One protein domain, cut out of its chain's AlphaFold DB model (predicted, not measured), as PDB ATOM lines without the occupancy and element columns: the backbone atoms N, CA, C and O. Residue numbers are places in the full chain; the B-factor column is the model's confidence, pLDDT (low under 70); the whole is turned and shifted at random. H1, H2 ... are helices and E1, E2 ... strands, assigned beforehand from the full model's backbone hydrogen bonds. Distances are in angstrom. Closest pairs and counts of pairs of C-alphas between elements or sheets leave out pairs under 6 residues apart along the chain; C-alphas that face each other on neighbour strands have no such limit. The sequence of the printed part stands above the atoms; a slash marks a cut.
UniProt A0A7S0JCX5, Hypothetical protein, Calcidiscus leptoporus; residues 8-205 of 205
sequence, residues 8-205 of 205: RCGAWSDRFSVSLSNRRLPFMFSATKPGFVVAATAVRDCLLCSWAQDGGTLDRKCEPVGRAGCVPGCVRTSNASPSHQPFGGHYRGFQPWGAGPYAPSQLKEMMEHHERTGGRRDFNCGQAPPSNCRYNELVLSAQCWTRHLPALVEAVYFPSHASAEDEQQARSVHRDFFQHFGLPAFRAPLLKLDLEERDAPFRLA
ATOM      1  N   ARG A   8       6.516 -46.145 -56.980       62.00
ATOM      2  CA  ARG A   8       6.701 -45.071 -56.006       62.00
ATOM      3  C   ARG A   8       8.184 -44.794 -55.761       62.00
ATOM      4  O   ARG A   8       8.591 -43.650 -55.867       62.00
ATOM      5  N   CYS A   9       9.008 -45.811 -55.523       67.25
ATOM      6  CA  CYS A   9      10.445 -45.603 -55.304       67.25
ATOM      7  C   CYS A   9      11.207 -45.241 -56.593       67.25
ATOM      8  O   CYS A   9      12.190 -44.508 -56.519       67.25
ATOM      9  N   GLY A  10      10.712 -45.639 -57.772       68.12
ATOM     10  CA  GLY A  10      11.263 -45.197 -59.062       68.12
ATOM     11  C   GLY A  10      11.220 -43.676 -59.263       68.12
ATOM     12  O   GLY A  10      12.107 -43.114 -59.893       68.12
ATOM     13  N   ALA A  11      10.242 -42.980 -58.671       69.56
ATOM     14  CA  ALA A  11      10.119 -41.523 -58.779       69.56
ATOM     15  C   ALA A  11      11.218 -40.733 -58.036       69.56
ATOM     16  O   ALA A  11      11.323 -39.519 -58.223       69.56
ATOM     17  N   TRP A  12      11.999 -41.404 -57.184       75.62
ATOM     18  CA  TRP A  12      13.096 -40.819 -56.404       75.62
ATOM     19  C   TRP A  12      14.344 -41.705 -56.418       75.62
ATOM     20  O   TRP A  12      15.220 -41.560 -55.574       75.62
ATOM     21  N   SER A  13      14.447 -42.626 -57.379       82.00
ATOM     22  CA  SER A  13      15.565 -43.571 -57.465       82.00
ATOM     23  C   SER A  13      16.891 -42.915 -57.854       82.00
ATOM     24  O   SER A  13      17.893 -43.608 -57.993       82.00
ATOM     25  N   ASP A  14      16.902 -41.604 -58.093       86.12
ATOM     26  CA  ASP A  14      18.076 -40.822 -58.464       86.12
ATOM     27  C   ASP A  14      18.832 -40.253 -57.252       86.12
ATOM     28  O   ASP A  14      20.003 -39.878 -57.388       86.12
ATOM     29  N   ARG A  15      18.214 -40.229 -56.062       91.06
ATOM     30  CA  ARG A  15      18.811 -39.634 -54.861       91.06
ATOM     31  C   ARG A  15      18.355 -40.257 -53.544       91.06
ATOM     32  O   ARG A  15      17.267 -40.807 -53.435       91.06
ATOM     33  N   PHE A  16      19.175 -40.064 -52.519       91.88
ATOM     34  CA  PHE A  16      18.824 -40.285 -51.120       91.88
ATOM     35  C   PHE A  16      18.928 -38.972 -50.350       91.88
ATOM     36  O   PHE A  16      19.800 -38.152 -50.636       91.88
ATOM     37  N   SER A  17      18.046 -38.785 -49.373       92.25
ATOM     38  CA  SER A  17      18.116 -37.675 -48.425       92.25
ATOM     39  C   SER A  17      18.639 -38.189 -47.087       92.25
ATOM     40  O   SER A  17      18.189 -39.232 -46.605       92.25
ATOM     41  N   VAL A  18      19.612 -37.486 -46.513       94.75
ATOM     42  CA  VAL A  18      20.181 -37.779 -45.192       94.75
ATOM     43  C   VAL A  18      20.292 -36.498 -44.368       94.75
ATOM     44  O   VAL A  18      20.356 -35.400 -44.915       94.75
ATOM     45  N   SER A  19      20.347 -36.628 -43.044       94.31
ATOM     46  CA  SER A  19      20.607 -35.510 -42.130       94.31
ATOM     47  C   SER A  19      21.971 -35.671 -41.477       94.31
ATOM     48  O   SER A  19      22.350 -36.778 -41.094       94.31
ATOM     49  N   LEU A  20      22.686 -34.565 -41.289       94.00
ATOM     50  CA  LEU A  20      23.883 -34.524 -40.459       94.00
ATOM     51  C   LEU A  20      23.487 -34.100 -39.041       94.00
ATOM     52  O   LEU A  20      23.061 -32.971 -38.818       94.00
ATOM     53  N   SER A  21      23.644 -35.006 -38.078       91.62
ATOM     54  CA  SER A  21      23.336 -34.768 -36.665       91.62
ATOM     55  C   SER A  21      24.624 -34.611 -35.854       91.62
ATOM     56  O   SER A  21      25.625 -35.269 -36.141       91.62
ATOM     57  N   ASN A  22      24.630 -33.728 -34.852       91.31
ATOM     58  CA  ASN A  22      25.774 -33.550 -33.953       91.31
ATOM     59  C   ASN A  22      25.338 -33.180 -32.525       91.31
ATOM     60  O   ASN A  22      24.178 -32.861 -32.279       91.31
ATOM     61  N   ARG A  23      26.290 -33.157 -31.579       90.75
ATOM     62  CA  ARG A  23      26.036 -32.851 -30.155       90.75
ATOM     63  C   ARG A  23      25.286 -31.524 -29.930       90.75
ATOM     64  O   ARG A  23      24.510 -31.406 -28.981       90.75
ATOM     65  N   ARG A  24      25.530 -30.498 -30.752       90.12
ATOM     66  CA  ARG A  24      24.904 -29.168 -30.610       90.12
ATOM     67  C   ARG A  24      23.503 -29.136 -31.215       90.12
ATOM     68  O   ARG A  24      22.618 -28.501 -30.645       90.12
ATOM     69  N   LEU A  25      23.311 -29.818 -32.342       91.50
ATOM     70  CA  LEU A  25      22.065 -29.884 -33.104       91.50
ATOM     71  C   LEU A  25      21.737 -31.347 -33.431       91.50
ATOM     72  O   LEU A  25      21.991 -31.799 -34.550       91.50
ATOM     73  N   PRO A  26      21.194 -32.107 -32.462       91.56
ATOM     74  CA  PRO A  26      20.914 -33.527 -32.632       91.56
ATOM     75  C   PRO A  26      19.586 -33.743 -33.378       91.56
ATOM     76  O   PRO A  26      18.696 -34.446 -32.906       91.56
ATOM     77  N   PHE A  27      19.401 -33.063 -34.512       90.75
ATOM     78  CA  PHE A  27      18.150 -33.074 -35.269       90.75
ATOM     79  C   PHE A  27      18.270 -33.937 -36.519       90.75
ATOM     80  O   PHE A  27      19.271 -33.904 -37.233       90.75
ATOM     81  N   MET A  28      17.211 -34.686 -36.804       89.94
ATOM     82  CA  MET A  28      17.102 -35.582 -37.951       89.94
ATOM     83  C   MET A  28      15.668 -35.580 -38.482       89.94
ATOM     84  O   MET A  28      14.740 -35.220 -37.755       89.94
ATOM     85  N   PHE A  29      15.479 -36.004 -39.733       87.75
ATOM     86  CA  PHE A  29      14.149 -36.065 -40.349       87.75
ATOM     87  C   PHE A  29      13.154 -36.964 -39.599       87.75
ATOM     88  O   PHE A  29      11.951 -36.746 -39.681       87.75
ATOM     89  N   SER A  30      13.594 -37.982 -38.861       87.00
ATOM     90  CA  SER A  30      12.677 -38.755 -38.023       87.00
ATOM     91  C   SER A  30      13.374 -39.287 -36.785       87.00
ATOM     92  O   SER A  30      14.255 -40.129 -36.885       87.00
ATOM     93  N   ALA A  31      12.940 -38.822 -35.615       86.81
ATOM     94  CA  ALA A  31      13.418 -39.316 -34.326       86.81
ATOM     95  C   ALA A  31      12.696 -40.596 -33.862       86.81
ATOM     96  O   ALA A  31      12.945 -41.067 -32.759       86.81
ATOM     97  N   THR A  32      11.786 -41.150 -34.671       87.19
ATOM     98  CA  THR A  32      10.989 -42.340 -34.319       87.19
ATOM     99  C   THR A  32      11.163 -43.496 -35.295       87.19
ATOM    100  O   THR A  32      10.844 -44.628 -34.947       87.19
ATOM    101  N   LYS A  33      11.688 -43.239 -36.500       91.50
ATOM    102  CA  LYS A  33      11.869 -44.255 -37.538       91.50
ATOM    103  C   LYS A  33      13.298 -44.799 -37.602       91.50
ATOM    104  O   LYS A  33      14.250 -44.054 -37.348       91.50
ATOM    105  N   PRO A  34      13.456 -46.093 -37.936       94.81
ATOM    106  CA  PRO A  34      14.764 -46.712 -38.075       94.81
ATOM    107  C   PRO A  34      15.497 -46.201 -39.320       94.81
ATOM    108  O   PRO A  34      14.890 -45.653 -40.242       94.81
ATOM    109  N   GLY A  35      16.814 -46.393 -39.362       94.94
ATOM    110  CA  GLY A  35      17.638 -45.902 -40.464       94.94
ATOM    111  C   GLY A  35      19.056 -46.463 -40.491       94.94
ATOM    112  O   GLY A  35      19.358 -47.484 -39.871       94.94
ATOM    113  N   PHE A  36      19.924 -45.787 -41.243       95.75
ATOM    114  CA  PHE A  36      21.330 -46.147 -41.416       95.75
ATOM    115  C   PHE A  36      22.248 -45.033 -40.923       95.75
ATOM    116  O   PHE A  36      21.969 -43.855 -41.148       95.75
ATOM    117  N   VAL A  37      23.375 -45.415 -40.324       96.50
ATOM    118  CA  VAL A  37      24.546 -44.537 -40.215       96.50
ATOM    119  C   VAL A  37      25.357 -44.700 -41.496       96.50
ATOM    120  O   VAL A  37      25.646 -45.824 -41.914       96.50
ATOM    121  N   VAL A  38      25.668 -43.581 -42.145       96.31
ATOM    122  CA  VAL A  38      26.287 -43.545 -43.473       96.31
ATOM    123  C   VAL A  38      27.719 -43.041 -43.360       96.31
ATOM    124  O   VAL A  38      27.953 -41.986 -42.773       96.31
ATOM    125  N   ALA A  39      28.655 -43.757 -43.981       96.25
ATOM    126  CA  ALA A  39      30.070 -43.416 -43.977       96.25
ATOM    127  C   ALA A  39      30.321 -42.003 -44.521       96.25
ATOM    128  O   ALA A  39      29.911 -41.658 -45.635       96.25
ATOM    129  N   ALA A  40      31.071 -41.196 -43.770       94.75
ATOM    130  CA  ALA A  40      31.373 -39.812 -44.142       94.75
ATOM    131  C   ALA A  40      32.123 -39.699 -45.485       94.75
ATOM    132  O   ALA A  40      31.947 -38.727 -46.221       94.75
ATOM    133  N   THR A  41      32.934 -40.702 -45.836       95.00
ATOM    134  CA  THR A  41      33.613 -40.776 -47.138       95.00
ATOM    135  C   THR A  41      32.616 -40.921 -48.284       95.00
ATOM    136  O   THR A  41      32.707 -40.180 -49.257       95.00
ATOM    137  N   ALA A  42      31.613 -41.791 -48.137       94.94
ATOM    138  CA  ALA A  42      30.543 -41.937 -49.116       94.94
ATOM    139  C   ALA A  42      29.688 -40.664 -49.214       94.94
ATOM    140  O   ALA A  42      29.330 -40.255 -50.313       94.94
ATOM    141  N   VAL A  43      29.410 -39.987 -48.091       95.25
ATOM    142  CA  VAL A  43      28.724 -38.682 -48.110       95.25
ATOM    143  C   VAL A  43      29.509 -37.677 -48.949       95.25
ATOM    144  O   VAL A  43      28.935 -37.069 -49.845       95.25
ATOM    145  N   ARG A  44      30.816 -37.527 -48.706       94.44
ATOM    146  CA  ARG A  44      31.675 -36.598 -49.456       94.44
ATOM    147  C   ARG A  44      31.673 -36.891 -50.957       94.44
ATOM    148  O   ARG A  44      31.582 -35.959 -51.750       94.44
ATOM    149  N   ASP A  45      31.769 -38.162 -51.333       95.81
ATOM    150  CA  ASP A  45      31.908 -38.568 -52.733       95.81
ATOM    151  C   ASP A  45      30.556 -38.533 -53.481       95.81
ATOM    152  O   ASP A  45      30.516 -38.328 -54.696       95.81
ATOM    153  N   CYS A  46      29.440 -38.695 -52.761       96.56
ATOM    154  CA  CYS A  46      28.100 -38.786 -53.339       96.56
ATOM    155  C   CYS A  46      27.240 -37.522 -53.184       96.56
ATOM    156  O   CYS A  46      26.120 -37.510 -53.701       96.56
ATOM    157  N   LEU A  47      27.711 -36.482 -52.487       96.44
ATOM    158  CA  LEU A  47      26.941 -35.263 -52.227       96.44
ATOM    159  C   LEU A  47      26.605 -34.513 -53.523       96.44
ATOM    160  O   LEU A  47      27.489 -34.084 -54.259       96.44
ATOM    161  N   LEU A  48      25.311 -34.314 -53.768       94.19
ATOM    162  CA  LEU A  48      24.782 -33.494 -54.858       94.19
ATOM    163  C   LEU A  48      24.594 -32.039 -54.424       94.19
ATOM    164  O   LEU A  48      24.954 -31.118 -55.155       94.19
ATOM    165  N   CYS A  49      24.027 -31.834 -53.235       93.44
ATOM    166  CA  CYS A  49      23.858 -30.533 -52.595       93.44
ATOM    167  C   CYS A  49      23.450 -30.695 -51.133       93.44
ATOM    168  O   CYS A  49      23.134 -31.798 -50.679       93.44
ATOM    169  N   SER A  50      23.407 -29.582 -50.409       94.00
ATOM    170  CA  SER A  50      22.905 -29.550 -49.041       94.00
ATOM    171  C   SER A  50      22.015 -28.342 -48.752       94.00
ATOM    172  O   SER A  50      21.996 -27.356 -49.488       94.00
ATOM    173  N   TRP A  51      21.254 -28.440 -47.668       91.50
ATOM    174  CA  TRP A  51      20.274 -27.468 -47.213       91.50
ATOM    175  C   TRP A  51      20.414 -27.287 -45.708       91.50
ATOM    176  O   TRP A  51      20.478 -28.260 -44.961       91.50
ATOM    177  N   ALA A  52      20.408 -26.037 -45.246       89.25
ATOM    178  CA  ALA A  52      20.486 -25.722 -43.816       89.25
ATOM    179  C   ALA A  52      19.188 -26.047 -43.044       89.25
ATOM    180  O   ALA A  52      19.107 -25.791 -41.845       89.25
ATOM    181  N   GLN A  53      18.169 -26.567 -43.724       86.81
ATOM    182  CA  GLN A  53      16.845 -26.938 -43.223       86.81
ATOM    183  C   GLN A  53      16.214 -27.944 -44.210       86.81
ATOM    184  O   GLN A  53      16.895 -28.361 -45.147       86.81
ATOM    185  N   ASP A  54      14.937 -28.297 -44.040       86.81
ATOM    186  CA  ASP A  54      14.183 -29.079 -45.032       86.81
ATOM    187  C   ASP A  54      14.215 -28.375 -46.403       86.81
ATOM    188  O   ASP A  54      13.818 -27.214 -46.551       86.81
ATOM    189  N   GLY A  55      14.764 -29.056 -47.407       83.88
ATOM    190  CA  GLY A  55      14.882 -28.548 -48.766       83.88
ATOM    191  C   GLY A  55      13.659 -28.851 -49.631       83.88
ATOM    192  O   GLY A  55      13.583 -28.365 -50.768       83.88
ATOM    193  N   GLY A  56      12.716 -29.668 -49.152       83.00
ATOM    194  CA  GLY A  56      11.624 -30.218 -49.950       83.00
ATOM    195  C   GLY A  56      12.157 -31.047 -51.119       83.00
ATOM    196  O   GLY A  56      11.662 -30.954 -52.247       83.00
ATOM    197  N   THR A  57      13.243 -31.796 -50.898       86.19
ATOM    198  CA  THR A  57      14.039 -32.372 -51.993       86.19
ATOM    199  C   THR A  57      13.279 -33.439 -52.773       86.19
ATOM    200  O   THR A  57      13.571 -33.649 -53.951       86.19
ATOM    201  N   LEU A  58      12.247 -34.060 -52.192       83.06
ATOM    202  CA  LEU A  58      11.353 -35.000 -52.880       83.06
ATOM    203  C   LEU A  58      10.608 -34.363 -54.068       83.06
ATOM    204  O   LEU A  58      10.424 -35.024 -55.095       83.06
ATOM    205  N   ASP A  59      10.266 -33.075 -53.980       80.62
ATOM    206  CA  ASP A  59       9.527 -32.333 -55.017       80.62
ATOM    207  C   ASP A  59      10.435 -31.663 -56.060       80.62
ATOM    208  O   ASP A  59       9.970 -30.991 -56.989       80.62
ATOM    209  N   ARG A  60      11.754 -31.828 -55.923       82.50
ATOM    210  CA  ARG A  60      12.774 -31.261 -56.817       82.50
ATOM    211  C   ARG A  60      13.275 -32.322 -57.787       82.50
ATOM    212  O   ARG A  60      14.378 -32.847 -57.654       82.50
ATOM    213  N   LYS A  61      12.415 -32.679 -58.737       82.44
ATOM    214  CA  LYS A  61      12.691 -33.708 -59.746       82.44
ATOM    215  C   LYS A  61      13.369 -33.115 -60.978       82.44
ATOM    216  O   LYS A  61      13.039 -32.005 -61.396       82.44
ATOM    217  N   CYS A  62      14.271 -33.889 -61.570       78.75
ATOM    218  CA  CYS A  62      14.843 -33.605 -62.877       78.75
ATOM    219  C   CYS A  62      14.127 -34.457 -63.910       78.75
ATOM    220  O   CYS A  62      14.442 -35.630 -64.051       78.75
ATOM    221  N   GLU A  63      13.150 -33.865 -64.596       76.12
ATOM    222  CA  GLU A  63      12.412 -34.537 -65.662       76.12
ATOM    223  C   GLU A  63      12.789 -33.945 -67.034       76.12
ATOM    224  O   GLU A  63      12.710 -32.716 -67.220       76.12
ATOM    225  N   PRO A  64      13.210 -34.786 -67.999       73.75
ATOM    226  CA  PRO A  64      13.544 -36.211 -67.835       73.75
ATOM    227  C   PRO A  64      14.792 -36.424 -66.955       73.75
ATOM    228  O   PRO A  64      15.628 -35.521 -66.820       73.75
ATOM    229  N   VAL A  65      14.940 -37.626 -66.384       70.88
ATOM    230  CA  VAL A  65      16.140 -38.016 -65.619       70.88
ATOM    231  C   VAL A  65      17.396 -37.775 -66.464       70.88
ATOM    232  O   VAL A  65      17.445 -38.132 -67.638       70.88
ATOM    233  N   GLY A  66      18.418 -37.149 -65.873       66.88
ATOM    234  CA  GLY A  66      19.672 -36.824 -66.565       66.88
ATOM    235  C   GLY A  66      19.637 -35.548 -67.419       66.88
ATOM    236  O   GLY A  66      20.591 -35.282 -68.149       66.88
ATOM    237  N   ARG A  67      18.577 -34.732 -67.334       72.62
ATOM    238  CA  ARG A  67      18.502 -33.432 -68.019       72.62
ATOM    239  C   ARG A  67      19.673 -32.510 -67.645       72.62
ATOM    240  O   ARG A  67      19.904 -32.227 -66.471       72.62
ATOM    241  N   ALA A  68      20.342 -31.964 -68.662       73.69
ATOM    242  CA  ALA A  68      21.438 -31.011 -68.493       73.69
ATOM    243  C   ALA A  68      21.017 -29.777 -67.673       73.69
ATOM    244  O   ALA A  68      19.930 -29.228 -67.865       73.69
ATOM    245  N   GLY A  69      21.889 -29.345 -66.758       73.62
ATOM    246  CA  GLY A  69      21.648 -28.195 -65.877       73.62
ATOM    247  C   GLY A  69      20.687 -28.462 -64.713       73.62
ATOM    248  O   GLY A  69      20.397 -27.543 -63.950       73.62
ATOM    249  N   CYS A  70      20.206 -29.697 -64.548       80.38
ATOM    250  CA  CYS A  70      19.389 -30.100 -63.411       80.38
ATOM    251  C   CYS A  70      20.172 -31.031 -62.483       80.38
ATOM    252  O   CYS A  70      20.796 -31.990 -62.936       80.38
ATOM    253  N   VAL A  71      20.112 -30.761 -61.179       87.75
ATOM    254  CA  VAL A  71      20.670 -31.636 -60.142       87.75
ATOM    255  C   VAL A  71      19.517 -32.113 -59.253       87.75
ATOM    256  O   VAL A  71      18.880 -31.267 -58.608       87.75
ATOM    257  N   PRO A  72      19.217 -33.428 -59.226       87.50
ATOM    258  CA  PRO A  72      18.100 -33.975 -58.466       87.50
ATOM    259  C   PRO A  72      18.124 -33.575 -56.998       87.50
ATOM    260  O   PRO A  72      19.165 -33.641 -56.353       87.50
ATOM    261  N   GLY A  73      16.978 -33.164 -56.456       87.69
ATOM    262  CA  GLY A  73      16.869 -32.715 -55.067       87.69
ATOM    263  C   GLY A  73      17.385 -31.296 -54.812       87.69
ATOM    264  O   GLY A  73      17.135 -30.755 -53.744       87.69
ATOM    265  N   CYS A  74      18.039 -30.651 -55.779       86.25
ATOM    266  CA  CYS A  74      18.688 -29.356 -55.573       86.25
ATOM    267  C   CYS A  74      17.942 -28.236 -56.309       86.25
ATOM    268  O   CYS A  74      17.321 -27.358 -55.700       86.25
ATOM    269  N   VAL A  75      17.926 -28.291 -57.642       76.44
ATOM    270  CA  VAL A  75      17.410 -27.210 -58.496       76.44
ATOM    271  C   VAL A  75      16.131 -27.661 -59.190       76.44
ATOM    272  O   VAL A  75      16.086 -28.738 -59.778       76.44
ATOM    273  N   ARG A  76      15.073 -26.841 -59.131       64.88
ATOM    274  CA  ARG A  76      13.824 -27.102 -59.866       64.88
ATOM    275  C   ARG A  76      13.980 -26.751 -61.345       64.88
ATOM    276  O   ARG A  76      14.526 -25.703 -61.682       64.88
ATOM    277  N   THR A  77      13.394 -27.576 -62.207       53.94
ATOM    278  CA  THR A  77      13.367 -27.406 -63.670       53.94
ATOM    279  C   THR A  77      12.773 -26.073 -64.137       53.94
ATOM    280  O   THR A  77      13.226 -25.549 -65.147       53.94
ATOM    281  N   SER A  78      11.814 -25.487 -63.409       51.66
ATOM    282  CA  SER A  78      11.203 -24.190 -63.754       51.66
ATOM    283  C   SER A  78      12.116 -22.983 -63.512       51.66
ATOM    284  O   SER A  78      11.878 -21.918 -64.069       51.66
ATOM    285  N   ASN A  79      13.149 -23.138 -62.676       49.31
ATOM    286  CA  ASN A  79      14.029 -22.047 -62.243       49.31
ATOM    287  C   ASN A  79      15.448 -22.179 -62.817       49.31
ATOM    288  O   ASN A  79      16.286 -21.306 -62.589       49.31
ATOM    289  N   ALA A  80      15.713 -23.244 -63.580       50.41
ATOM    290  CA  ALA A  80      16.940 -23.444 -64.340       50.41
ATOM    291  C   ALA A  80      16.937 -22.548 -65.595       50.41
ATOM    292  O   ALA A  80      16.897 -23.022 -66.727       50.41
ATOM    293  N   SER A  81      16.932 -21.229 -65.394       44.44
ATOM    294  CA  SER A  81      17.380 -20.309 -66.441       44.44
ATOM    295  C   SER A  81      18.902 -20.443 -66.566       44.44
ATOM    296  O   SER A  81      19.561 -20.504 -65.525       44.44
ATOM    297  N   PRO A  82      19.492 -20.400 -67.774       43.78
ATOM    298  CA  PRO A  82      20.947 -20.355 -67.966       43.78
ATOM    299  C   PRO A  82      21.641 -19.222 -67.189       43.78
ATOM    300  O   PRO A  82      22.841 -19.280 -66.943       43.78
ATOM    301  N   SER A  83      20.883 -18.188 -66.804       44.16
ATOM    302  CA  SER A  83      21.347 -17.023 -66.050       44.16
ATOM    303  C   SER A  83      21.279 -17.165 -64.523       44.16
ATOM    304  O   SER A  83      21.793 -16.299 -63.819       44.16
ATOM    305  N   HIS A  84      20.637 -18.210 -63.987       47.84
ATOM    306  CA  HIS A  84      20.544 -18.431 -62.543       47.84
ATOM    307  C   HIS A  84      21.624 -19.415 -62.100       47.84
ATOM    308  O   HIS A  84      21.627 -20.570 -62.519       47.84
ATOM    309  N   GLN A  85      22.529 -18.970 -61.226       51.56
ATOM    310  CA  GLN A  85      23.492 -19.874 -60.607       51.56
ATOM    311  C   GLN A  85      22.727 -20.933 -59.790       51.56
ATOM    312  O   GLN A  85      21.968 -20.554 -58.898       51.56
ATOM    313  N   PRO A  86      22.891 -22.239 -60.081       54.44
ATOM    314  CA  PRO A  86      22.115 -23.323 -59.460       54.44
ATOM    315  C   PRO A  86      22.339 -23.436 -57.947       54.44
ATOM    316  O   PRO A  86      21.520 -24.004 -57.225       54.44
ATOM    317  N   PHE A  87      23.445 -22.870 -57.475       57.78
ATOM    318  CA  PHE A  87      23.885 -22.848 -56.094       57.78
ATOM    319  C   PHE A  87      24.239 -21.413 -55.738       57.78
ATOM    320  O   PHE A  87      24.796 -20.689 -56.562       57.78
ATOM    321  N   GLY A  88      23.925 -20.988 -54.520       50.81
ATOM    322  CA  GLY A  88      24.248 -19.615 -54.145       50.81
ATOM    323  C   GLY A  88      24.007 -19.227 -52.701       50.81
ATOM    324  O   GLY A  88      24.341 -18.101 -52.357       50.81
ATOM    325  N   GLY A  89      23.410 -20.086 -51.861       48.34
ATOM    326  CA  GLY A  89      23.148 -19.809 -50.435       48.34
ATOM    327  C   GLY A  89      22.279 -18.569 -50.134       48.34
ATOM    328  O   GLY A  89      21.807 -18.389 -49.021       48.34
ATOM    329  N   HIS A  90      22.020 -17.720 -51.126       44.56
ATOM    330  CA  HIS A  90      21.342 -16.438 -51.052       44.56
ATOM    331  C   HIS A  90      20.714 -16.158 -52.420       44.56
ATOM    332  O   HIS A  90      21.139 -15.272 -53.161       44.56
ATOM    333  N   TYR A  91      19.678 -16.917 -52.779       42.84
ATOM    334  CA  TYR A  91      18.781 -16.484 -53.847       42.84
ATOM    335  C   TYR A  91      18.095 -15.194 -53.378       42.84
ATOM    336  O   TYR A  91      17.146 -15.239 -52.594       42.84
ATOM    337  N   ARG A  92      18.576 -14.032 -53.841       36.12
ATOM    338  CA  ARG A  92      17.834 -12.768 -53.736       36.12
ATOM    339  C   ARG A  92      16.553 -12.932 -54.555       36.12
ATOM    340  O   ARG A  92      16.577 -12.805 -55.771       36.12
ATOM    341  N   GLY A  93      15.461 -13.297 -53.890       36.16
ATOM    342  CA  GLY A  93      14.156 -13.511 -54.522       36.16
ATOM    343  C   GLY A  93      13.344 -14.659 -53.925       36.16
ATOM    344  O   GLY A  93      12.123 -14.644 -54.049       36.16
ATOM    345  N   PHE A  94      13.970 -15.607 -53.215       40.25
ATOM    346  CA  PHE A  94      13.224 -16.551 -52.378       40.25
ATOM    347  C   PHE A  94      12.960 -15.891 -51.016       40.25
ATOM    348  O   PHE A  94      13.817 -15.818 -50.140       40.25
ATOM    349  N   GLN A  95      11.764 -15.314 -50.908       36.41
ATOM    350  CA  GLN A  95      11.100 -14.834 -49.691       36.41
ATOM    351  C   GLN A  95      11.141 -15.883 -48.540       36.41
ATOM    352  O   GLN A  95      11.469 -17.036 -48.805       36.41
ATOM    353  N   PRO A  96      10.760 -15.528 -47.287       39.38
ATOM    354  CA  PRO A  96      11.441 -15.692 -45.975       39.38
ATOM    355  C   PRO A  96      11.773 -17.121 -45.473       39.38
ATOM    356  O   PRO A  96      12.108 -17.307 -44.299       39.38
ATOM    357  N   TRP A  97      11.717 -18.114 -46.354       44.00
ATOM    358  CA  TRP A  97      11.770 -19.556 -46.131       44.00
ATOM    359  C   TRP A  97      13.150 -20.181 -46.384       44.00
ATOM    360  O   TRP A  97      13.238 -21.360 -46.696       44.00
ATOM    361  N   GLY A  98      14.234 -19.421 -46.212       50.94
ATOM    362  CA  GLY A  98      15.593 -19.968 -46.166       50.94
ATOM    363  C   GLY A  98      16.387 -19.887 -47.474       50.94
ATOM    364  O   GLY A  98      15.870 -19.630 -48.560       50.94
ATOM    365  N   ALA A  99      17.700 -20.048 -47.321       61.25
ATOM    366  CA  ALA A  99      18.686 -20.095 -48.394       61.25
ATOM    367  C   ALA A  99      18.364 -21.195 -49.424       61.25
ATOM    368  O   ALA A  99      17.857 -22.255 -49.065       61.25
ATOM    369  N   GLY A 100      18.701 -20.966 -50.699       75.69
ATOM    370  CA  GLY A 100      18.698 -22.026 -51.717       75.69
ATOM    371  C   GLY A 100      19.719 -23.138 -51.416       75.69
ATOM    372  O   GLY A 100      20.445 -23.041 -50.423       75.69
ATOM    373  N   PRO A 101      19.824 -24.168 -52.277       86.38
ATOM    374  CA  PRO A 101      20.754 -25.264 -52.044       86.38
ATOM    375  C   PRO A 101      22.198 -24.752 -52.035       86.38
ATOM    376  O   PRO A 101      22.576 -23.846 -52.790       86.38
ATOM    377  N   TYR A 102      23.009 -25.380 -51.198       89.19
ATOM    378  CA  TYR A 102      24.453 -25.232 -51.153       89.19
ATOM    379  C   TYR A 102      25.088 -26.281 -52.062       89.19
ATOM    380  O   TYR A 102      24.671 -27.444 -52.068       89.19
ATOM    381  N   ALA A 103      26.091 -25.879 -52.840       89.81
ATOM    382  CA  ALA A 103      26.891 -26.819 -53.618       89.81
ATOM    383  C   ALA A 103      27.659 -27.775 -52.682       89.81
ATOM    384  O   ALA A 103      27.894 -27.430 -51.521       89.81
ATOM    385  N   PRO A 104      28.140 -28.933 -53.169       93.00
ATOM    386  CA  PRO A 104      28.942 -29.847 -52.353       93.00
ATOM    387  C   PRO A 104      30.171 -29.185 -51.713       93.00
ATOM    388  O   PRO A 104      30.490 -29.443 -50.554       93.00
ATOM    389  N   SER A 105      30.819 -28.261 -52.431       91.25
ATOM    390  CA  SER A 105      31.958 -27.483 -51.928       91.25
ATOM    391  C   SER A 105      31.591 -26.466 -50.843       91.25
ATOM    392  O   SER A 105      32.491 -25.916 -50.222       91.25
ATOM    393  N   GLN A 106      30.296 -26.210 -50.625       91.50
ATOM    394  CA  GLN A 106      29.770 -25.238 -49.664       91.50
ATOM    395  C   GLN A 106      29.149 -25.907 -48.424       91.50
ATOM    396  O   GLN A 106      28.318 -25.321 -47.723       91.50
ATOM    397  N   LEU A 107      29.493 -27.177 -48.164       92.44
ATOM    398  CA  LEU A 107      28.945 -27.933 -47.037       92.44
ATOM    399  C   LEU A 107      29.238 -27.248 -45.694       92.44
ATOM    400  O   LEU A 107      28.387 -27.245 -44.809       92.44
ATOM    401  N   LYS A 108      30.416 -26.634 -45.550       92.62
ATOM    402  CA  LYS A 108      30.796 -25.916 -44.331       92.62
ATOM    403  C   LYS A 108      29.893 -24.703 -44.093       92.62
ATOM    404  O   LYS A 108      29.375 -24.534 -42.995       92.62
ATOM    405  N   GLU A 109      29.647 -23.904 -45.123       90.69
ATOM    406  CA  GLU A 109      28.789 -22.720 -45.076       90.69
ATOM    407  C   GLU A 109      27.334 -23.095 -44.778       90.69
ATOM    408  O   GLU A 109      26.655 -22.393 -44.021       90.69
ATOM    409  N   MET A 110      26.858 -24.218 -45.331       92.00
ATOM    410  CA  MET A 110      25.554 -24.783 -44.981       92.00
ATOM    411  C   MET A 110      25.492 -25.103 -43.484       92.00
ATOM    412  O   MET A 110      24.561 -24.668 -42.803       92.00
ATOM    413  N   MET A 111      26.501 -25.803 -42.958       92.06
ATOM    414  CA  MET A 111      26.566 -26.175 -41.543       92.06
ATOM    415  C   MET A 111      26.610 -24.947 -40.627       92.06
ATOM    416  O   MET A 111      25.858 -24.874 -39.660       92.06
ATOM    417  N   GLU A 112      27.408 -23.933 -40.962       90.94
ATOM    418  CA  GLU A 112      27.454 -22.663 -40.224       90.94
ATOM    419  C   GLU A 112      26.112 -21.913 -40.274       90.94
ATOM    420  O   GLU A 112      25.718 -21.244 -39.315       90.94
ATOM    421  N   HIS A 113      25.371 -21.999 -41.381       88.75
ATOM    422  CA  HIS A 113      24.019 -21.446 -41.464       88.75
ATOM    423  C   HIS A 113      23.026 -22.224 -40.583       88.75
ATOM    424  O   HIS A 113      22.270 -21.612 -39.820       88.75
ATOM    425  N   HIS A 114      23.061 -23.554 -40.628       90.00
ATOM    426  CA  HIS A 114      22.243 -24.409 -39.769       90.00
ATOM    427  C   HIS A 114      22.497 -24.123 -38.278       90.00
ATOM    428  O   HIS A 114      21.559 -23.973 -37.493       90.00
ATOM    429  N   GLU A 115      23.765 -23.936 -37.904       91.06
ATOM    430  CA  GLU A 115      24.170 -23.556 -36.551       91.06
ATOM    431  C   GLU A 115      23.682 -22.178 -36.126       91.06
ATOM    432  O   GLU A 115      23.067 -22.054 -35.064       91.06
ATOM    433  N   ARG A 116      23.894 -21.148 -36.950       88.88
ATOM    434  CA  ARG A 116      23.455 -19.778 -36.634       88.88
ATOM    435  C   ARG A 116      21.945 -19.662 -36.456       88.88
ATOM    436  O   ARG A 116      21.484 -18.833 -35.680       88.88
ATOM    437  N   THR A 117      21.178 -20.484 -37.164       85.00
ATOM    438  CA  THR A 117      19.711 -20.494 -37.073       85.00
ATOM    439  C   THR A 117      19.184 -21.433 -35.987       85.00
ATOM    440  O   THR A 117      17.977 -21.474 -35.748       85.00
ATOM    441  N   GLY A 118      20.075 -22.176 -35.318       83.88
ATOM    442  CA  GLY A 118      19.729 -23.157 -34.296       83.88
ATOM    443  C   GLY A 118      18.880 -24.307 -34.833       83.88
ATOM    444  O   GLY A 118      18.051 -24.828 -34.084       83.88
ATOM    445  N   GLY A 119      19.022 -24.654 -36.117       78.38
ATOM    446  CA  GLY A 119      18.071 -25.507 -36.824       78.38
ATOM    447  C   GLY A 119      16.674 -24.909 -36.714       78.38
ATOM    448  O   GLY A 119      15.847 -25.416 -35.957       78.38
ATOM    449  N   ARG A 120      16.441 -23.755 -37.349       74.50
ATOM    450  CA  ARG A 120      15.159 -23.036 -37.270       74.50
ATOM    451  C   ARG A 120      14.009 -23.992 -37.588       74.50
ATOM    452  O   ARG A 120      14.109 -24.780 -38.518       74.50
ATOM    453  N   ARG A 121      12.925 -23.910 -36.806       69.94
ATOM    454  CA  ARG A 121      11.733 -24.739 -37.027       69.94
ATOM    455  C   ARG A 121      11.150 -24.446 -38.403       69.94
ATOM    456  O   ARG A 121      10.749 -23.311 -38.664       69.94
ATOM    457  N   ASP A 122      11.073 -25.479 -39.221       69.25
ATOM    458  CA  ASP A 122      10.229 -25.498 -40.399       69.25
ATOM    459  C   ASP A 122       8.841 -26.020 -40.011       69.25
ATOM    460  O   ASP A 122       8.695 -27.146 -39.535       69.25
ATOM    461  N   PHE A 123       7.827 -25.172 -40.167       62.50
ATOM    462  CA  PHE A 123       6.431 -25.520 -39.892       62.50
ATOM    463  C   PHE A 123       5.769 -26.278 -41.055       62.50
ATOM    464  O   PHE A 123       4.666 -26.786 -40.883       62.50
ATOM    465  N   ASN A 124       6.434 -26.365 -42.213       61.44
ATOM    466  CA  ASN A 124       5.925 -26.966 -43.448       61.44
ATOM    467  C   ASN A 124       6.752 -28.172 -43.920       61.44
ATOM    468  O   ASN A 124       6.654 -28.585 -45.075       61.44
ATOM    469  N   CYS A 125       7.568 -28.743 -43.045       70.06
ATOM    470  CA  CYS A 125       8.296 -29.964 -43.352       70.06
ATOM    471  C   CYS A 125       7.366 -31.184 -43.457       70.06
ATOM    472  O   CYS A 125       6.266 -31.208 -42.904       70.06
ATOM    473  N   GLY A 126       7.844 -32.256 -44.092       63.50
ATOM    474  CA  GLY A 126       7.074 -33.492 -44.298       63.50
ATOM    475  C   GLY A 126       6.738 -34.315 -43.037       63.50
ATOM    476  O   GLY A 126       6.282 -35.449 -43.172       63.50
ATOM    477  N   GLN A 127       6.980 -33.801 -41.825       69.50
ATOM    478  CA  GLN A 127       6.642 -34.476 -40.566       69.50
ATOM    479  C   GLN A 127       5.224 -34.112 -40.095       69.50
ATOM    480  O   GLN A 127       4.791 -32.967 -40.204       69.50
ATOM    481  N   ALA A 128       4.514 -35.083 -39.509       59.50
ATOM    482  CA  ALA A 128       3.187 -34.859 -38.939       59.50
ATOM    483  C   ALA A 128       3.233 -33.907 -37.716       59.50
ATOM    484  O   ALA A 128       4.182 -33.976 -36.930       59.50
ATOM    485  N   PRO A 129       2.215 -33.044 -37.515       56.66
ATOM    486  CA  PRO A 129       2.116 -32.183 -36.337       56.66
ATOM    487  C   PRO A 129       2.076 -32.956 -34.999       56.66
ATOM    488  O   PRO A 129       1.461 -34.023 -34.952       56.66
ATOM    489  N   PRO A 130       2.626 -32.405 -33.894       57.66
ATOM    490  CA  PRO A 130       3.403 -31.168 -33.816       57.66
ATOM    491  C   PRO A 130       4.833 -31.390 -34.335       57.66
ATOM    492  O   PRO A 130       5.666 -31.991 -33.659       57.66
ATOM    493  N   SER A 131       5.133 -30.888 -35.532       61.50
ATOM    494  CA  SER A 131       6.431 -31.074 -36.167       61.50
ATOM    495  C   SER A 131       7.406 -30.003 -35.689       61.50
ATOM    496  O   SER A 131       7.115 -28.806 -35.641       61.50
ATOM    497  N   ASN A 132       8.587 -30.446 -35.279       66.56
ATOM    498  CA  ASN A 132       9.691 -29.598 -34.854       66.56
ATOM    499  C   ASN A 132      10.874 -29.820 -35.798       66.56
ATOM    500  O   ASN A 132      11.982 -30.135 -35.364       66.56
ATOM    501  N   CYS A 133      10.636 -29.650 -37.099       77.88
ATOM    502  CA  CYS A 133      11.645 -29.879 -38.121       77.88
ATOM    503  C   CYS A 133      12.768 -28.871 -38.008       77.88
ATOM    504  O   CYS A 133      12.662 -27.721 -38.417       77.88
ATOM    505  N   ARG A 134      13.840 -29.334 -37.387       88.25
ATOM    506  CA  ARG A 134      15.047 -28.565 -37.111       88.25
ATOM    507  C   ARG A 134      16.265 -29.218 -37.747       88.25
ATOM    508  O   ARG A 134      17.381 -28.893 -37.373       88.25
ATOM    509  N   TYR A 135      16.047 -30.186 -38.633       90.44
ATOM    510  CA  TYR A 135      17.084 -30.975 -39.280       90.44
ATOM    511  C   TYR A 135      17.610 -30.250 -40.524       90.44
ATOM    512  O   TYR A 135      16.893 -29.458 -41.129       90.44
ATOM    513  N   ASN A 136      18.867 -30.497 -40.882       92.69
ATOM    514  CA  ASN A 136      19.422 -30.137 -42.189       92.69
ATOM    515  C   ASN A 136      19.242 -31.296 -43.173       92.69
ATOM    516  O   ASN A 136      19.043 -32.442 -42.764       92.69
ATOM    517  N   GLU A 137      19.372 -31.007 -44.462       93.19
ATOM    518  CA  GLU A 137      19.183 -32.008 -45.502       93.19
ATOM    519  C   GLU A 137      20.380 -32.065 -46.451       93.19
ATOM    520  O   GLU A 137      20.764 -31.072 -47.063       93.19
ATOM    521  N   LEU A 138      20.980 -33.243 -46.588       95.75
ATOM    522  CA  LEU A 138      22.010 -33.546 -47.573       95.75
ATOM    523  C   LEU A 138      21.403 -34.475 -48.618       95.75
ATOM    524  O   LEU A 138      20.806 -35.499 -48.288       95.75
ATOM    525  N   VAL A 139      21.596 -34.132 -49.888       95.38
ATOM    526  CA  VAL A 139      21.110 -34.927 -51.013       95.38
ATOM    527  C   VAL A 139      22.275 -35.698 -51.605       95.38
ATOM    528  O   VAL A 139      23.237 -35.098 -52.078       95.38
ATOM    529  N   LEU A 140      22.187 -37.022 -51.604       95.56
ATOM    530  CA  LEU A 140      23.211 -37.916 -52.132       95.56
ATOM    531  C   LEU A 140      22.746 -38.560 -53.437       95.56
ATOM    532  O   LEU A 140      21.588 -38.944 -53.564       95.56
ATOM    533  N   SER A 141      23.656 -38.728 -54.394       93.81
ATOM    534  CA  SER A 141      23.399 -39.463 -55.635       93.81
ATOM    535  C   SER A 141      23.118 -40.935 -55.338       93.81
ATOM    536  O   SER A 141      23.962 -41.614 -54.753       93.81
ATOM    537  N   ALA A 142      21.978 -41.457 -55.798       90.94
ATOM    538  CA  ALA A 142      21.656 -42.874 -55.630       90.94
ATOM    539  C   ALA A 142      22.606 -43.784 -56.423       90.94
ATOM    540  O   ALA A 142      23.017 -44.827 -55.925       90.94
ATOM    541  N   GLN A 143      23.029 -43.364 -57.620       90.50
ATOM    542  CA  GLN A 143      24.019 -44.108 -58.402       90.50
ATOM    543  C   GLN A 143      25.349 -44.223 -57.649       90.50
ATOM    544  O   GLN A 143      25.950 -45.296 -57.604       90.50
ATOM    545  N   CYS A 144      25.813 -43.123 -57.048       94.25
ATOM    546  CA  CYS A 144      27.013 -43.143 -56.222       94.25
ATOM    547  C   CYS A 144      26.806 -44.012 -54.975       94.25
ATOM    548  O   CYS A 144      27.603 -44.914 -54.737       94.25
ATOM    549  N   TRP A 145      25.694 -43.826 -54.258       92.25
ATOM    550  CA  TRP A 145      25.321 -44.627 -53.091       92.25
ATOM    551  C   TRP A 145      25.415 -46.130 -53.371       92.25
ATOM    552  O   TRP A 145      26.075 -46.857 -52.631       92.25
ATOM    553  N   THR A 146      24.825 -46.603 -54.475       91.12
ATOM    554  CA  THR A 146      24.859 -48.020 -54.859       91.12
ATOM    555  C   THR A 146      26.280 -48.532 -55.093       91.12
ATOM    556  O   THR A 146      26.573 -49.658 -54.707       91.12
ATOM    557  N   ARG A 147      27.184 -47.724 -55.665       94.06
ATOM    558  CA  ARG A 147      28.590 -48.123 -55.873       94.06
ATOM    559  C   ARG A 147      29.384 -48.258 -54.575       94.06
ATOM    560  O   ARG A 147      30.355 -49.004 -54.551       94.06
ATOM    561  N   HIS A 148      28.997 -47.539 -53.524       95.19
ATOM    562  CA  HIS A 148      29.647 -47.636 -52.216       95.19
ATOM    563  C   HIS A 148      29.041 -48.733 -51.329       95.19
ATOM    564  O   HIS A 148      29.595 -49.027 -50.270       95.19
ATOM    565  N   LEU A 149      27.929 -49.364 -51.723       93.12
ATOM    566  CA  LEU A 149      27.400 -50.509 -50.986       93.12
ATOM    567  C   LEU A 149      28.314 -51.740 -51.143       93.12
ATOM    568  O   LEU A 149      28.860 -51.969 -52.220       93.12
ATOM    569  N   PRO A 150      28.466 -52.557 -50.087       93.62
ATOM    570  CA  PRO A 150      27.839 -52.408 -48.767       93.62
ATOM    571  C   PRO A 150      28.580 -51.462 -47.804       93.62
ATOM    572  O   PRO A 150      28.011 -51.081 -46.789       93.62
ATOM    573  N   ALA A 151      29.819 -51.065 -48.113       93.75
ATOM    574  CA  ALA A 151      30.704 -50.307 -47.218       93.75
ATOM    575  C   ALA A 151      30.180 -48.919 -46.797       93.75
ATOM    576  O   ALA A 151      30.659 -48.354 -45.821       93.75
ATOM    577  N   LEU A 152      29.205 -48.374 -47.525       94.81
ATOM    578  CA  LEU A 152      28.512 -47.132 -47.193       94.81
ATOM    579  C   LEU A 152      27.779 -47.199 -45.847       94.81
ATOM    580  O   LEU A 152      27.685 -46.182 -45.164       94.81
ATOM    581  N   VAL A 153      27.216 -48.358 -45.495       95.31
ATOM    582  CA  VAL A 153      26.427 -48.525 -44.271       95.31
ATOM    583  C   VAL A 153      27.365 -48.896 -43.130       95.31
ATOM    584  O   VAL A 153      27.905 -49.999 -43.108       95.31
ATOM    585  N   GLU A 154      27.539 -47.986 -42.174       96.31
ATOM    586  CA  GLU A 154      28.367 -48.211 -40.983       96.31
ATOM    587  C   GLU A 154      27.578 -48.849 -39.842       96.31
ATOM    588  O   GLU A 154      28.151 -49.552 -39.019       96.31
ATOM    589  N   ALA A 155      26.264 -48.622 -39.786       96.75
ATOM    590  CA  ALA A 155      25.366 -49.247 -38.823       96.75
ATOM    591  C   ALA A 155      23.912 -49.178 -39.298       96.75
ATOM    592  O   ALA A 155      23.538 -48.308 -40.091       96.75
ATOM    593  N   VAL A 156      23.077 -50.061 -38.754       96.88
ATOM    594  CA  VAL A 156      21.614 -49.925 -38.780       96.88
ATOM    595  C   VAL A 156      21.185 -49.448 -37.402       96.88
ATOM    596  O   VAL A 156      21.707 -49.940 -36.405       96.88
ATOM    597  N   TYR A 157      20.248 -48.510 -37.313       97.19
ATOM    598  CA  TYR A 157      19.752 -48.046 -36.021       97.19
ATOM    599  C   TYR A 157      18.229 -48.039 -35.945       97.19
ATOM    600  O   TYR A 157      17.537 -47.929 -36.959       97.19
ATOM    601  N   PHE A 158      17.720 -48.074 -34.715       97.50
ATOM    602  CA  PHE A 158      16.361 -47.665 -34.372       97.50
ATOM    603  C   PHE A 158      16.385 -46.688 -33.182       97.50
ATOM    604  O   PHE A 158      17.248 -46.814 -32.308       97.50
ATOM    605  N   PRO A 159      15.492 -45.683 -33.138       95.38
ATOM    606  CA  PRO A 159      15.435 -44.745 -32.017       95.38
ATOM    607  C   PRO A 159      14.998 -45.370 -30.686       95.38
ATOM    608  O   PRO A 159      14.284 -46.368 -30.653       95.38
ATOM    609  N   SER A 160      15.369 -44.745 -29.570       94.88
ATOM    610  CA  SER A 160      15.073 -45.206 -28.209       94.88
ATOM    611  C   SER A 160      13.577 -45.283 -27.910       94.88
ATOM    612  O   SER A 160      13.158 -46.149 -27.139       94.88
ATOM    613  N   HIS A 161      12.797 -44.421 -28.564       90.75
ATOM    614  CA  HIS A 161      11.338 -44.346 -28.505       90.75
ATOM    615  C   HIS A 161      10.652 -44.974 -29.730       90.75
ATOM    616  O   HIS A 161       9.494 -44.661 -30.014       90.75
ATOM    617  N   ALA A 162      11.361 -45.809 -30.497       92.25
ATOM    618  CA  ALA A 162      10.763 -46.554 -31.598       92.25
ATOM    619  C   ALA A 162       9.630 -47.462 -31.092       92.25
ATOM    620  O   ALA A 162       9.671 -47.980 -29.974       92.25
ATOM    621  N   SER A 163       8.617 -47.669 -31.932       95.06
ATOM    622  CA  SER A 163       7.605 -48.694 -31.671       95.06
ATOM    623  C   SER A 163       8.223 -50.097 -31.760       95.06
ATOM    624  O   SER A 163       9.260 -50.287 -32.395       95.06
ATOM    625  N   ALA A 164       7.562 -51.106 -31.182       96.12
ATOM    626  CA  ALA A 164       7.999 -52.499 -31.325       96.12
ATOM    627  C   ALA A 164       8.052 -52.947 -32.801       96.12
ATOM    628  O   ALA A 164       8.913 -53.736 -33.182       96.12
ATOM    629  N   GLU A 165       7.157 -52.412 -33.637       96.38
ATOM    630  CA  GLU A 165       7.148 -52.651 -35.081       96.38
ATOM    631  C   GLU A 165       8.376 -52.034 -35.764       96.38
ATOM    632  O   GLU A 165       9.051 -52.710 -36.538       96.38
ATOM    633  N   ASP A 166       8.714 -50.786 -35.434       94.56
ATOM    634  CA  ASP A 166       9.877 -50.084 -35.986       94.56
ATOM    635  C   ASP A 166      11.206 -50.739 -35.550       94.56
ATOM    636  O   ASP A 166      12.135 -50.868 -36.352       94.56
ATOM    637  N   GLU A 167      11.300 -51.210 -34.301       96.50
ATOM    638  CA  GLU A 167      12.447 -51.998 -33.831       96.50
ATOM    639  C   GLU A 167      12.557 -53.325 -34.596       96.50
ATOM    640  O   GLU A 167      13.630 -53.678 -35.097       96.50
ATOM    641  N   GLN A 168      11.445 -54.054 -34.733       96.50
ATOM    642  CA  GLN A 168      11.420 -55.310 -35.476       96.50
ATOM    643  C   GLN A 168      11.787 -55.099 -36.952       96.50
ATOM    644  O   GLN A 168      12.515 -55.915 -37.531       96.50
ATOM    645  N   GLN A 169      11.349 -53.992 -37.557       94.94
ATOM    646  CA  GLN A 169      11.729 -53.609 -38.914       94.94
ATOM    647  C   GLN A 169      13.243 -53.382 -39.015       94.94
ATOM    648  O   GLN A 169      13.874 -53.917 -39.927       94.94
ATOM    649  N   ALA A 170      13.854 -52.659 -38.070       95.88
ATOM    650  CA  ALA A 170      15.302 -52.442 -38.049       95.88
ATOM    651  C   ALA A 170      16.085 -53.757 -37.933       95.88
ATOM    652  O   ALA A 170      17.042 -53.973 -38.679       95.88
ATOM    653  N   ARG A 171      15.644 -54.666 -37.050       96.00
ATOM    654  CA  ARG A 171      16.225 -56.011 -36.893       96.00
ATOM    655  C   ARG A 171      16.109 -56.833 -38.180       96.00
ATOM    656  O   ARG A 171      17.071 -57.496 -38.565       96.00
ATOM    657  N   SER A 172      14.965 -56.766 -38.867       94.81
ATOM    658  CA  SER A 172      14.784 -57.432 -40.163       94.81
ATOM    659  C   SER A 172      15.724 -56.859 -41.218       94.81
ATOM    660  O   SER A 172      16.481 -57.606 -41.824       94.81
ATOM    661  N   VAL A 173      15.743 -55.534 -41.378       93.38
ATOM    662  CA  VAL A 173      16.604 -54.838 -42.343       93.38
ATOM    663  C   VAL A 173      18.080 -55.141 -42.100       93.38
ATOM    664  O   VAL A 173      18.816 -55.350 -43.060       93.38
ATOM    665  N   HIS A 174      18.513 -55.170 -40.837       94.56
ATOM    666  CA  HIS A 174      19.873 -55.540 -40.450       94.56
ATOM    667  C   HIS A 174      20.205 -56.947 -40.946       94.56
ATOM    668  O   HIS A 174      21.101 -57.093 -41.774       94.56
ATOM    669  N   ARG A 175      19.422 -57.960 -40.558       93.06
ATOM    670  CA  ARG A 175      19.611 -59.350 -41.006       93.06
ATOM    671  C   ARG A 175      19.615 -59.477 -42.533       93.06
ATOM    672  O   ARG A 175      20.522 -60.097 -43.089       93.06
ATOM    673  N   ASP A 176      18.628 -58.885 -43.198       91.69
ATOM    674  CA  ASP A 176      18.437 -59.011 -44.642       91.69
ATOM    675  C   ASP A 176      19.594 -58.344 -45.414       91.69
ATOM    676  O   ASP A 176      20.048 -58.872 -46.429       91.69
ATOM    677  N   PHE A 177      20.146 -57.239 -44.897       91.06
ATOM    678  CA  PHE A 177      21.331 -56.584 -45.456       91.06
ATOM    679  C   PHE A 177      22.562 -57.505 -45.433       91.06
ATOM    680  O   PHE A 177      23.237 -57.657 -46.453       91.06
ATOM    681  N   PHE A 178      22.843 -58.169 -44.306       89.06
ATOM    682  CA  PHE A 178      23.973 -59.107 -44.214       89.06
ATOM    683  C   PHE A 178      23.785 -60.334 -45.090       89.06
ATOM    684  O   PHE A 178      24.728 -60.754 -45.760       89.06
ATOM    685  N   GLN A 179      22.567 -60.877 -45.117       90.75
ATOM    686  CA  GLN A 179      22.237 -62.006 -45.972       90.75
ATOM    687  C   GLN A 179      22.421 -61.654 -47.453       90.75
ATOM    688  O   GLN A 179      22.989 -62.447 -48.198       90.75
ATOM    689  N   HIS A 180      21.994 -60.461 -47.874       90.44
ATOM    690  CA  HIS A 180      22.114 -60.013 -49.261       90.44
ATOM    691  C   HIS A 180      23.572 -59.822 -49.704       90.44
ATOM    692  O   HIS A 180      23.930 -60.220 -50.809       90.44
ATOM    693  N   PHE A 181      24.419 -59.237 -48.851       91.56
ATOM    694  CA  PHE A 181      25.814 -58.928 -49.195       91.56
ATOM    695  C   PHE A 181      26.831 -59.997 -48.763       91.56
ATOM    696  O   PHE A 181      28.026 -59.820 -49.000       91.56
ATOM    697  N   GLY A 182      26.397 -61.087 -48.123       91.69
ATOM    698  CA  GLY A 182      27.293 -62.140 -47.629       91.69
ATOM    699  C   GLY A 182      28.299 -61.637 -46.586       91.69
ATOM    700  O   GLY A 182      29.438 -62.098 -46.547       91.69
ATOM    701  N   LEU A 183      27.905 -60.653 -45.774       86.94
ATOM    702  CA  LEU A 183      28.776 -60.003 -44.794       86.94
ATOM    703  C   LEU A 183      28.557 -60.559 -43.379       86.94
ATOM    704  O   LEU A 183      27.441 -60.945 -43.034       86.94
ATOM    705  N   PRO A 184      29.579 -60.532 -42.505       85.44
ATOM    706  CA  PRO A 184      29.380 -60.827 -41.094       85.44
ATOM    707  C   PRO A 184      28.742 -59.638 -40.357       85.44
ATOM    708  O   PRO A 184      29.094 -58.481 -40.598       85.44
ATOM    709  N   ALA A 185      27.851 -59.934 -39.402       75.88
ATOM    710  CA  ALA A 185      27.023 -58.948 -38.692       75.88
ATOM    711  C   ALA A 185      27.811 -57.831 -37.976       75.88
ATOM    712  O   ALA A 185      27.305 -56.725 -37.808       75.88
ATOM    713  N   PHE A 186      29.065 -58.086 -37.582       80.88
ATOM    714  CA  PHE A 186      29.905 -57.089 -36.907       80.88
ATOM    715  C   PHE A 186      30.343 -55.930 -37.817       80.88
ATOM    716  O   PHE A 186      30.853 -54.932 -37.320       80.88
ATOM    717  N   ARG A 187      30.185 -56.046 -39.146       88.00
ATOM    718  CA  ARG A 187      30.608 -55.000 -40.094       88.00
ATOM    719  C   ARG A 187      29.712 -53.765 -40.072       88.00
ATOM    720  O   ARG A 187      30.198 -52.699 -40.424       88.00
ATOM    721  N   ALA A 188      28.456 -53.915 -39.659       91.12
ATOM    722  CA  ALA A 188      27.533 -52.812 -39.415       91.12
ATOM    723  C   ALA A 188      26.623 -53.179 -38.226       91.12
ATOM    724  O   ALA A 188      25.628 -53.883 -38.411       91.12
ATOM    725  N   PRO A 189      26.961 -52.784 -36.985       95.81
ATOM    726  CA  PRO A 189      26.178 -53.160 -35.814       95.81
ATOM    727  C   PRO A 189      24.738 -52.643 -35.894       95.81
ATOM    728  O   PRO A 189      24.442 -51.655 -36.571       95.81
ATOM    729  N   LEU A 190      23.848 -53.317 -35.165       97.25
ATOM    730  CA  LEU A 190      22.528 -52.792 -34.852       97.25
ATOM    731  C   LEU A 190      22.642 -51.910 -33.605       97.25
ATOM    732  O   LEU A 190      23.153 -52.353 -32.574       97.25
ATOM    733  N   LEU A 191      22.182 -50.668 -33.710       97.81
ATOM    734  CA  LEU A 191      22.306 -49.666 -32.660       97.81
ATOM    735  C   LEU A 191      20.938 -49.166 -32.192       97.81
ATOM    736  O   LEU A 191      20.030 -48.940 -32.992       97.81
ATOM    737  N   LYS A 192      20.826 -48.907 -30.892       98.06
ATOM    738  CA  LYS A 192      19.758 -48.097 -30.311       98.06
ATOM    739  C   LYS A 192      20.237 -46.649 -30.241       98.06
ATOM    740  O   LYS A 192      21.272 -46.383 -29.627       98.06
ATOM    741  N   LEU A 193      19.508 -45.743 -30.892       97.00
ATOM    742  CA  LEU A 193      19.803 -44.309 -30.943       97.00
ATOM    743  C   LEU A 193      18.994 -43.550 -29.887       97.00
ATOM    744  O   LEU A 193      17.770 -43.549 -29.943       97.00
ATOM    745  N   ASP A 194      19.660 -42.839 -28.992       95.19
ATOM    746  CA  ASP A 194      19.065 -41.940 -28.011       95.19
ATOM    747  C   ASP A 194      19.593 -40.512 -28.217       95.19
ATOM    748  O   ASP A 194      20.766 -40.220 -27.987       95.19
ATOM    749  N   LEU A 195      18.730 -39.613 -28.696       91.31
ATOM    750  CA  LEU A 195      19.100 -38.221 -28.980       91.31
ATOM    751  C   LEU A 195      19.163 -37.343 -27.718       91.31
ATOM    752  O   LEU A 195      19.652 -36.209 -27.794       91.31
ATOM    753  N   GLU A 196      18.680 -37.834 -26.573       91.50
ATOM    754  CA  GLU A 196      18.820 -37.153 -25.282       91.50
ATOM    755  C   GLU A 196      20.233 -37.359 -24.708       91.50
ATOM    756  O   GLU A 196      20.814 -36.433 -24.133       91.50
ATOM    757  N   GLU A 197      20.846 -38.513 -24.986       94.38
ATOM    758  CA  GLU A 197      22.210 -38.899 -24.594       94.38
ATOM    759  C   GLU A 197      23.275 -38.324 -25.547       94.38
ATOM    760  O   GLU A 197      23.999 -39.034 -26.244       94.38
ATOM    761  N   ARG A 198      23.389 -36.993 -25.595       90.56
ATOM    762  CA  ARG A 198      24.159 -36.267 -26.631       90.56
ATOM    763  C   ARG A 198      25.650 -36.608 -26.736       90.56
ATOM    764  O   ARG A 198      26.258 -36.303 -27.761       90.56
ATOM    765  N   ASP A 199      26.239 -37.162 -25.683       93.81
ATOM    766  CA  ASP A 199      27.651 -37.558 -25.644       93.81
ATOM    767  C   ASP A 199      27.917 -38.954 -26.198       93.81
ATOM    768  O   ASP A 199      28.983 -39.215 -26.753       93.81
ATOM    769  N   ALA A 200      26.939 -39.840 -26.068       94.44
ATOM    770  CA  ALA A 200      27.027 -41.223 -26.500       94.44
ATOM    771  C   ALA A 200      25.643 -41.680 -26.977       94.44
ATOM    772  O   ALA A 200      25.008 -42.516 -26.329       94.44
ATOM    773  N   PRO A 201      25.157 -41.136 -28.111       95.19
ATOM    774  CA  PRO A 201      23.777 -41.340 -28.531       95.19
ATOM    775  C   PRO A 201      23.523 -42.758 -29.044       95.19
ATOM    776  O   PRO A 201      22.378 -43.135 -29.246       95.19
ATOM    777  N   PHE A 202      24.558 -43.568 -29.271       96.81
ATOM    778  CA  PHE A 202      24.413 -44.937 -29.751       96.81
ATOM    779  C   PHE A 202      24.825 -45.959 -28.693       96.81
ATOM    780  O   PHE A 202      25.893 -45.852 -28.088       96.81
ATOM    781  N   ARG A 203      24.006 -47.003 -28.538       97.19
ATOM    782  CA  ARG A 203      24.317 -48.218 -27.766       97.19
ATOM    783  C   ARG A 203      24.078 -49.453 -28.635       97.19
ATOM    784  O   ARG A 203      23.219 -49.416 -29.512       97.19
ATOM    785  N   LEU A 204      24.818 -50.537 -28.401       96.50
ATOM    786  CA  LEU A 204      24.541 -51.827 -29.051       96.50
ATOM    787  C   LEU A 204      23.158 -52.347 -28.618       96.50
ATOM    788  O   LEU A 204      22.784 -52.177 -27.455       96.50
ATOM    789  N   ALA A 205      22.414 -52.937 -29.556       92.81
ATOM    790  CA  ALA A 205      21.023 -53.380 -29.391       92.81
ATOM    791  C   ALA A 205      20.811 -54.891 -29.578       92.81
ATOM    792  O   ALA A 205      21.748 -55.575 -30.043       92.81
TER     793      ALA A 205
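Overview. This is residues 8 to 205 of the 205 residues of the protein "Hypothetical protein" of Calcidiscus leptoporus (UniProt A0A7S0JCX5). Little structure is regular: two small sheets among long loops, antiparallel E1 E4 E3 with H1 and H2 over one face, mixed E2 E5 E6 E7 with long H4 over one face. The 198 printed residues, 77 in named elements, are mixed in class and run E1 E2 H1 E3 H2 E4 H3 E5 H4 E6 E7. The whole is compact, radius of gyration of the C-alphas 17.3 A, spans 51 by 34 by 28 A.

Arrangement. E1, residues 15 to 18, is antiparallel to E4, residues 137 to 141; N 16 and O 140 are 2.9 A apart. E5, residues 153 to 159, H4, residues 164 to 181, and E6, residues 190 to 193, form a strand-helix-strand unit, parallel strands joined through a helix; N 191 and O 156 are 2.8 A apart. In H4 every O i to N i+4 pair is within hydrogen-bond range.

Along the chain. E1 begins at C-alpha 15 (18.811, -39.634, -54.861); H4, 26.0 A long, ends at C-alpha 181 (25.814, -58.928, -49.195).

Size, cuts and confidence. The printed part has no cut; pLDDT is under 70 in 40 residues, among them 76 to 99.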